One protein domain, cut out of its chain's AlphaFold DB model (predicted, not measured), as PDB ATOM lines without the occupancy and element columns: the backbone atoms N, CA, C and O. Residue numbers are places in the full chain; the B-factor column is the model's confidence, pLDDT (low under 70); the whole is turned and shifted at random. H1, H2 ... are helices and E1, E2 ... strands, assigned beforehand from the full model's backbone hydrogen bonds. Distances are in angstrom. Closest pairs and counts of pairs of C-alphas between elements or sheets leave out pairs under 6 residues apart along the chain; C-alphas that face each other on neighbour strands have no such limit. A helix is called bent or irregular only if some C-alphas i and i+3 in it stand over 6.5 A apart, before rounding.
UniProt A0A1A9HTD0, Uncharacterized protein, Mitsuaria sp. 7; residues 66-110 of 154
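AT A GLANCE: This is residues 66 to 110 of the 154 residues of an uncharacterized protein of Mitsuaria sp. 7 (UniProt A0A1A9HTD0). The model shows two hairpins one after the other: a staggered helical hairpin of H1 and H2, and a two-stranded hairpin of E1 and E2 that reaches away from it as an arm. H2 folds back beside the later part of H1, and the strand arm comes near H2 with E2, the C-alphas of Met 90 and Thr 108 being 7.0 A apart, while its far end, residues 100 to 105, sticks out free. The printed part has 45 residues, with two named helices and two named strands in the order H1, H2, E1, E2; the sheet has the order E1 - E2 and is antiparallel. The class is mixed, helices and strands. The whole is only just loose, close to compact, with a radius of gyration of the C-alphas of 11.6 A, and it spans 30 by 25 by 16 A.

HOW THE PARTS SIT: H1, residues 66 to 76, and H2, residues 81 to 91, form a helical hairpin over a tight link of 4 residues. They touch, and their closest C-alphas, those of Cys 76 and Cys 87, are 5.7 A apart. Their lines stand at a shallow tilt of 31 degrees, opposite ways. In H1, 6 of 7 O i to N i+4 pairs are within hydrogen-bond range, and in H2 5 of 7. A tight link of 4 residues joins H2 to E1, residues 96 to 100. E1 and E2, residues 105 to 109, form a hairpin of antiparallel neighbours, with 170 degrees between their directions. Across the pair, N 98 and O 107 are 2.9 A apart, and N 107 and O 98 are 2.8 A apart, both within hydrogen-bond range. H2 and E2 have 2 pairs of C-alphas within 8 A, the closest being those of Met 90 and Thr 108 at 7.0 A. H1 is apart from E1 and from E2.

IN THESE COORDINATES: H1 begins at C-alpha 66, at (-10.393, 6.328, -118.535), and is 15.9 A long from first to last C-alpha. H2, 15.7 A long, begins at C-alpha 81, at (-2.977, 13.476, -96.725). H2 is irregular: C-alphas 82 and 85 are 7.4 A apart. E1 is 13.0 A long and E2 is 12.9 A long. E2 ends at C-alpha 109, at (-5.754, -4.858, -97.969).

THE WHOLE: The two C-alphas farthest apart in the domain, those of Glu 81 and Gln 102, are 32.9 A apart. The first and last printed C-alphas, those of Gln 66 and Ile 110, are 23.6 A apart. The printed part has no cut, and the links H1 to H2, H2 to E1 and E1 to E2 are tight. The mean pLDDT of the printed part is 93.1, and no printed residue is under 70.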
ATOM      1  N   GLN A  66     -11.192   5.178-118.948       93.56
ATOM      2  CA  GLN A  66     -10.393   6.328-118.535       93.56
ATOM      3  C   GLN A  66     -11.170   7.228-117.563       93.56
ATOM      4  O   GLN A  66     -10.641   7.591-116.516       93.56
ATOM      5  N   ASP A  67     -12.430   7.557-117.867       95.12
ATOM      6  CA  ASP A  67     -13.265   8.397-116.998       95.12
ATOM      7  C   ASP A  67     -13.512   7.726-115.648       95.12
ATOM      8  O   ASP A  67     -13.436   8.367-114.599       95.12
ATOM      9  N   LEU A  68     -13.776   6.418-115.656       94.38
ATOM     10  CA  LEU A  68     -13.939   5.633-114.437       94.38
ATOM     11  C   LEU A  68     -12.648   5.608-113.610       94.38
ATOM     12  O   LEU A  68     -12.708   5.812-112.396       94.38
ATOM     13  N   ALA A  69     -11.490   5.423-114.249       92.44
ATOM     14  CA  ALA A  69     -10.190   5.450-113.581       92.44
ATOM     15  C   ALA A  69      -9.889   6.834-112.980       92.44
ATOM     16  O   ALA A  69      -9.512   6.938-111.813       92.44
ATOM     17  N   ASN A  70     -10.143   7.904-113.735       95.25
ATOM     18  CA  ASN A  70      -9.995   9.280-113.267       95.25
ATOM     19  C   ASN A  70     -10.904   9.559-112.064       95.25
ATOM     20  O   ASN A  70     -10.443  10.068-111.044       95.25
ATOM     21  N   ASN A  71     -12.180   9.172-112.140       95.75
ATOM     22  CA  ASN A  71     -13.127   9.322-111.037       95.75
ATOM     23  C   ASN A  71     -12.688   8.543-109.793       95.75
ATOM     24  O   ASN A  71     -12.810   9.048-108.677       95.75
ATOM     25  N   ALA A  72     -12.148   7.335-109.964       94.62
ATOM     26  CA  ALA A  72     -11.606   6.565-108.853       94.62
ATOM     27  C   ALA A  72     -10.418   7.289-108.193       94.62
ATOM     28  O   ALA A  72     -10.378   7.391-106.968       94.62
ATOM     29  N   MET A  73      -9.518   7.882-108.982       95.94
ATOM     30  CA  MET A  73      -8.390   8.671-108.469       95.94
ATOM     31  C   MET A  73      -8.832   9.969-107.779       95.94
ATOM     32  O   MET A  73      -8.279  10.330-106.740       95.94
ATOM     33  N   LEU A  74      -9.862  10.650-108.298       97.31
ATOM     34  CA  LEU A  74     -10.438  11.848-107.672       97.31
ATOM     35  C   LEU A  74     -10.962  11.560-106.260       97.31
ATOM     36  O   LEU A  74     -10.854  12.407-105.376       97.31
ATOM     37  N   ARG A  75     -11.484  10.353-106.009       96.25
ATOM     38  CA  ARG A  75     -11.961   9.967-104.670       96.25
ATOM     39  C   ARG A  75     -10.840   9.966-103.631       96.25
ATOM     40  O   ARG A  75     -11.108  10.326-102.487       96.25
ATOM     41  N   CYS A  76      -9.602   9.655-104.021       96.69
ATOM     42  CA  CYS A  76      -8.462   9.671-103.103       96.69
ATOM     43  C   CYS A  76      -8.093  11.078-102.613       96.69
ATOM     44  O   CYS A  76      -7.486  11.208-101.559       96.69
ATOM     45  N   GLN A  77      -8.502  12.145-103.308       95.94
ATOM     46  CA  GLN A  77      -8.237  13.521-102.862       95.94
ATOM     47  C   GLN A  77      -8.976  13.880-101.563       95.94
ATOM     48  O   GLN A  77      -8.560  14.786-100.848       95.94
ATOM     49  N   ARG A  78     -10.068  13.170-101.245       96.19
ATOM     50  CA  ARG A  78     -10.862  13.382-100.022       96.19
ATOM     51  C   ARG A  78     -10.365  12.576 -98.821       96.19
ATOM     52  O   ARG A  78     -10.936  12.703 -97.744       96.19
ATOM     53  N   VAL A  79      -9.351  11.739 -99.015       95.44
ATOM     54  CA  VAL A  79      -8.707  10.979 -97.942       95.44
ATOM     55  C   VAL A  79      -7.659  11.877 -97.264       95.44
ATOM     56  O   VAL A  79      -7.139  12.807 -97.897       95.44
ATOM     57  N   ALA A  80      -7.389  11.626 -95.977       95.75
ATOM     58  CA  ALA A  80      -6.325  12.284 -95.222       95.75
ATOM     59  C   ALA A  80      -4.996  12.229 -95.994       95.75
ATOM     60  O   ALA A  80      -4.716  11.234 -96.656       95.75
ATOM     61  N   GLU A  81      -4.207  13.307 -95.931       94.38
ATOM     62  CA  GLU A  81      -2.977  13.476 -96.725       94.38
ATOM     63  C   GLU A  81      -2.022  12.280 -96.602       94.38
ATOM     64  O   GLU A  81      -1.520  11.792 -97.613       94.38
ATOM     65  N   GLU A  82      -1.837  11.781 -95.379       90.81
ATOM     66  CA  GLU A  82      -0.981  10.636 -95.052       90.81
ATOM     67  C   GLU A  82      -1.402   9.325 -95.737       90.81
ATOM     68  O   GLU A  82      -0.542   8.551 -96.151       90.81
ATOM     69  N   ASP A  83      -2.700   9.133 -95.970       92.19
ATOM     70  CA  ASP A  83      -3.277   7.911 -96.544       92.19
ATOM     71  C   ASP A  83      -3.494   8.004 -98.068       92.19
ATOM     72  O   ASP A  83      -3.927   7.043 -98.717       92.19
ATOM     73  N   ARG A  84      -3.251   9.168 -98.689       94.50
ATOM     74  CA  ARG A  84      -3.593   9.387-100.108       94.50
ATOM     75  C   ARG A  84      -2.850   8.455-101.044       94.50
ATOM     76  O   ARG A  84      -3.449   7.958-101.998       94.50
ATOM     77  N   GLU A  85      -1.562   8.239-100.797       92.50
ATOM     78  CA  GLU A  85      -0.765   7.339-101.630       92.50
ATOM     79  C   GLU A  85      -1.250   5.893-101.496       92.50
ATOM     80  O   GLU A  85      -1.386   5.200-102.504       92.50
ATOM     81  N   ASP A  86      -1.623   5.461-100.290       91.56
ATOM     82  CA  ASP A  86      -2.198   4.132-100.070       91.56
ATOM     83  C   ASP A  86      -3.544   3.971-100.789       91.56
ATOM     84  O   ASP A  86      -3.754   2.981-101.493       91.56
ATOM     85  N   CYS A  87      -4.417   4.984-100.736       94.06
ATOM     86  CA  CYS A  87      -5.655   4.997-101.516       94.06
ATOM     87  C   CYS A  87      -5.392   4.848-103.022       94.06
ATOM     88  O   CYS A  87      -6.061   4.058-103.695       94.06
ATOM     89  N   ARG A  88      -4.410   5.578-103.569       94.44
ATOM     90  CA  ARG A  88      -4.067   5.498-104.999       94.44
ATOM     91  C   ARG A  88      -3.585   4.105-105.376       94.44
ATOM     92  O   ARG A  88      -4.019   3.582-106.399       94.44
ATOM     93  N   MET A  89      -2.756   3.480-104.542       93.12
ATOM     94  CA  MET A  89      -2.317   2.101-104.762       93.12
ATOM     95  C   MET A  89      -3.504   1.129-104.776       93.12
ATOM     96  O   MET A  89      -3.608   0.316-105.697       93.12
ATOM     97  N   MET A  90      -4.451   1.259-103.838       92.06
ATOM     98  CA  MET A  90      -5.673   0.438-103.822       92.06
ATOM     99  C   MET A  90      -6.528   0.645-105.081       92.06
ATOM    100  O   MET A  90      -7.027  -0.322-105.662       92.06
ATOM    101  N   VAL A  91      -6.685   1.894-105.534       93.31
ATOM    102  CA  VAL A  91      -7.433   2.237-106.757       93.31
ATOM    103  C   VAL A  91      -6.764   1.673-108.011       93.31
ATOM    104  O   VAL A  91      -7.458   1.178-108.897       93.31
ATOM    105  N   MET A  92      -5.431   1.679-108.069       91.81
ATOM    106  CA  MET A  92      -4.649   1.063-109.148       91.81
ATOM    107  C   MET A  92      -4.678  -0.474-109.118       91.81
ATOM    108  O   MET A  92      -4.083  -1.115-109.982       91.81
ATOM    109  N   GLY A  93      -5.386  -1.074-108.157       90.62
ATOM    110  CA  GLY A  93      -5.574  -2.518-108.061       90.62
ATOM    111  C   GLY A  93      -4.481  -3.245-107.283       90.62
ATOM    112  O   GLY A  93      -4.411  -4.468-107.369       90.62
ATOM    113  N   GLN A  94      -3.645  -2.530-106.528       91.94
ATOM    114  CA  GLN A  94      -2.682  -3.161-105.631       91.94
ATOM    115  C   GLN A  94      -3.373  -3.724-104.379       91.94
ATOM    116  O   GLN A  94      -4.444  -3.260-103.974       91.94
ATOM    117  N   GLY A  95      -2.726  -4.705-103.749       89.06
ATOM    118  CA  GLY A  95      -3.203  -5.359-102.532       89.06
ATOM    119  C   GLY A  95      -3.933  -6.679-102.768       89.06
ATOM    120  O   GLY A  95      -4.096  -7.147-103.895       89.06
ATOM    121  N   THR A  96      -4.374  -7.289-101.675       92.81
ATOM    122  CA  THR A  96      -5.133  -8.543-101.685       92.81
ATOM    123  C   THR A  96      -6.616  -8.243-101.534       92.81
ATOM    124  O   THR A  96      -7.004  -7.484-100.644       92.81
ATOM    125  N   ARG A  97      -7.445  -8.840-102.400       92.94
ATOM    126  CA  ARG A  97      -8.906  -8.764-102.312       92.94
ATOM    127  C   ARG A  97      -9.472 -10.025-101.677       92.94
ATOM    128  O   ARG A  97      -9.159 -11.120-102.131       92.94
ATOM    129  N   ASP A  98     -10.326  -9.848-100.683       93.56
ATOM    130  CA  ASP A  98     -11.013 -10.928 -99.976       93.56
ATOM    131  C   ASP A  98     -12.512 -10.605 -99.848       93.56
ATOM    132  O   ASP A  98     -12.909  -9.436 -99.854       93.56
ATOM    133  N   GLY A  99     -13.348 -11.632 -99.739       93.62
ATOM    134  CA  GLY A  99     -14.792 -11.519 -99.575       93.62
ATOM    135  C   GLY A  99     -15.594 -11.656-100.869       93.62
ATOM    136  O   GLY A  99     -15.101 -12.033-101.933       93.62
ATOM    137  N   SER A 100     -16.888 -11.376-100.761       92.50
ATOM    138  CA  SER A 100     -17.839 -11.455-101.862       92.50
ATOM    139  C   SER A 100     -18.996 -10.487-101.638       92.50
ATOM    140  O   SER A 100     -19.338 -10.134-100.509       92.50
ATOM    141  N   VAL A 101     -19.661 -10.098-102.725       90.62
ATOM    142  CA  VAL A 101     -20.886  -9.288-102.638       90.62
ATOM    143  C   VAL A 101     -21.965 -10.026-101.842       90.62
ATOM    144  O   VAL A 101     -22.634  -9.421-101.010       90.62
ATOM    145  N   GLN A 102     -22.088 -11.344-102.036       87.81
ATOM    146  CA  GLN A 102     -23.060 -12.166-101.314       87.81
ATOM    147  C   GLN A 102     -22.780 -12.226 -99.803       87.81
ATOM    148  O   GLN A 102     -23.720 -12.253 -99.015       87.81
ATOM    149  N   SER A 103     -21.510 -12.221 -99.388       88.19
ATOM    150  CA  SER A 103     -21.102 -12.239 -97.976       88.19
ATOM    151  C   SER A 103     -21.036 -10.848 -97.333       88.19
ATOM    152  O   SER A 103     -20.585 -10.733 -96.197       88.19
ATOM    153  N   GLY A 104     -21.468  -9.795 -98.036       91.38
ATOM    154  CA  GLY A 104     -21.598  -8.445 -97.479       91.38
ATOM    155  C   GLY A 104     -20.460  -7.474 -97.802       91.38
ATOM    156  O   GLY A 104     -20.498  -6.341 -97.330       91.38
ATOM    157  N   GLY A 105     -19.475  -7.855 -98.619       92.88
ATOM    158  CA  GLY A 105     -18.448  -6.913 -99.064       92.88
ATOM    159  C   GLY A 105     -17.194  -7.557 -99.639       92.88
ATOM    160  O   GLY A 105     -16.915  -8.735 -99.428       92.88
ATOM    161  N   ILE A 106     -16.428  -6.738-100.362       92.56
ATOM    162  CA  ILE A 106     -15.082  -7.058-100.839       92.56
ATOM    163  C   ILE A 106     -14.122  -6.103-100.134       92.56
ATOM    164  O   ILE A 106     -14.273  -4.884-100.242       92.56
ATOM    165  N   LEU A 107     -13.149  -6.655 -99.415       92.12
ATOM    166  CA  LEU A 107     -12.107  -5.910 -98.720       92.12
ATOM    167  C   LEU A 107     -10.830  -5.928 -99.552       92.12
ATOM    168  O   LEU A 107     -10.430  -6.981-100.039       92.12
ATOM    169  N   THR A 108     -10.176  -4.775 -99.673       91.50
ATOM    170  CA  THR A 108      -8.834  -4.665-100.252       91.50
ATOM    171  C   THR A 108      -7.865  -4.312 -99.134       91.50
ATOM    172  O   THR A 108      -8.082  -3.321 -98.436       91.50
ATOM    173  N   ARG A 109      -6.808  -5.106 -98.961       90.75
ATOM    174  CA  ARG A 109      -5.754  -4.858 -97.969       90.75
ATOM    175  C   ARG A 109      -4.421  -4.596 -98.658       90.75
ATOM    176  O   ARG A 109      -4.033  -5.346 -99.550       90.75
ATOM    177  N   ILE A 110      -3.723  -3.561 -98.203       87.69
ATOM    178  CA  ILE A 110      -2.317  -3.306 -98.519       87.69
ATOM    179  C   ILE A 110      -1.578  -3.242 -97.187       87.69
ATOM    180  O   ILE A 110      -1.938  -2.435 -96.333       87.69
TER     181      ILE A 110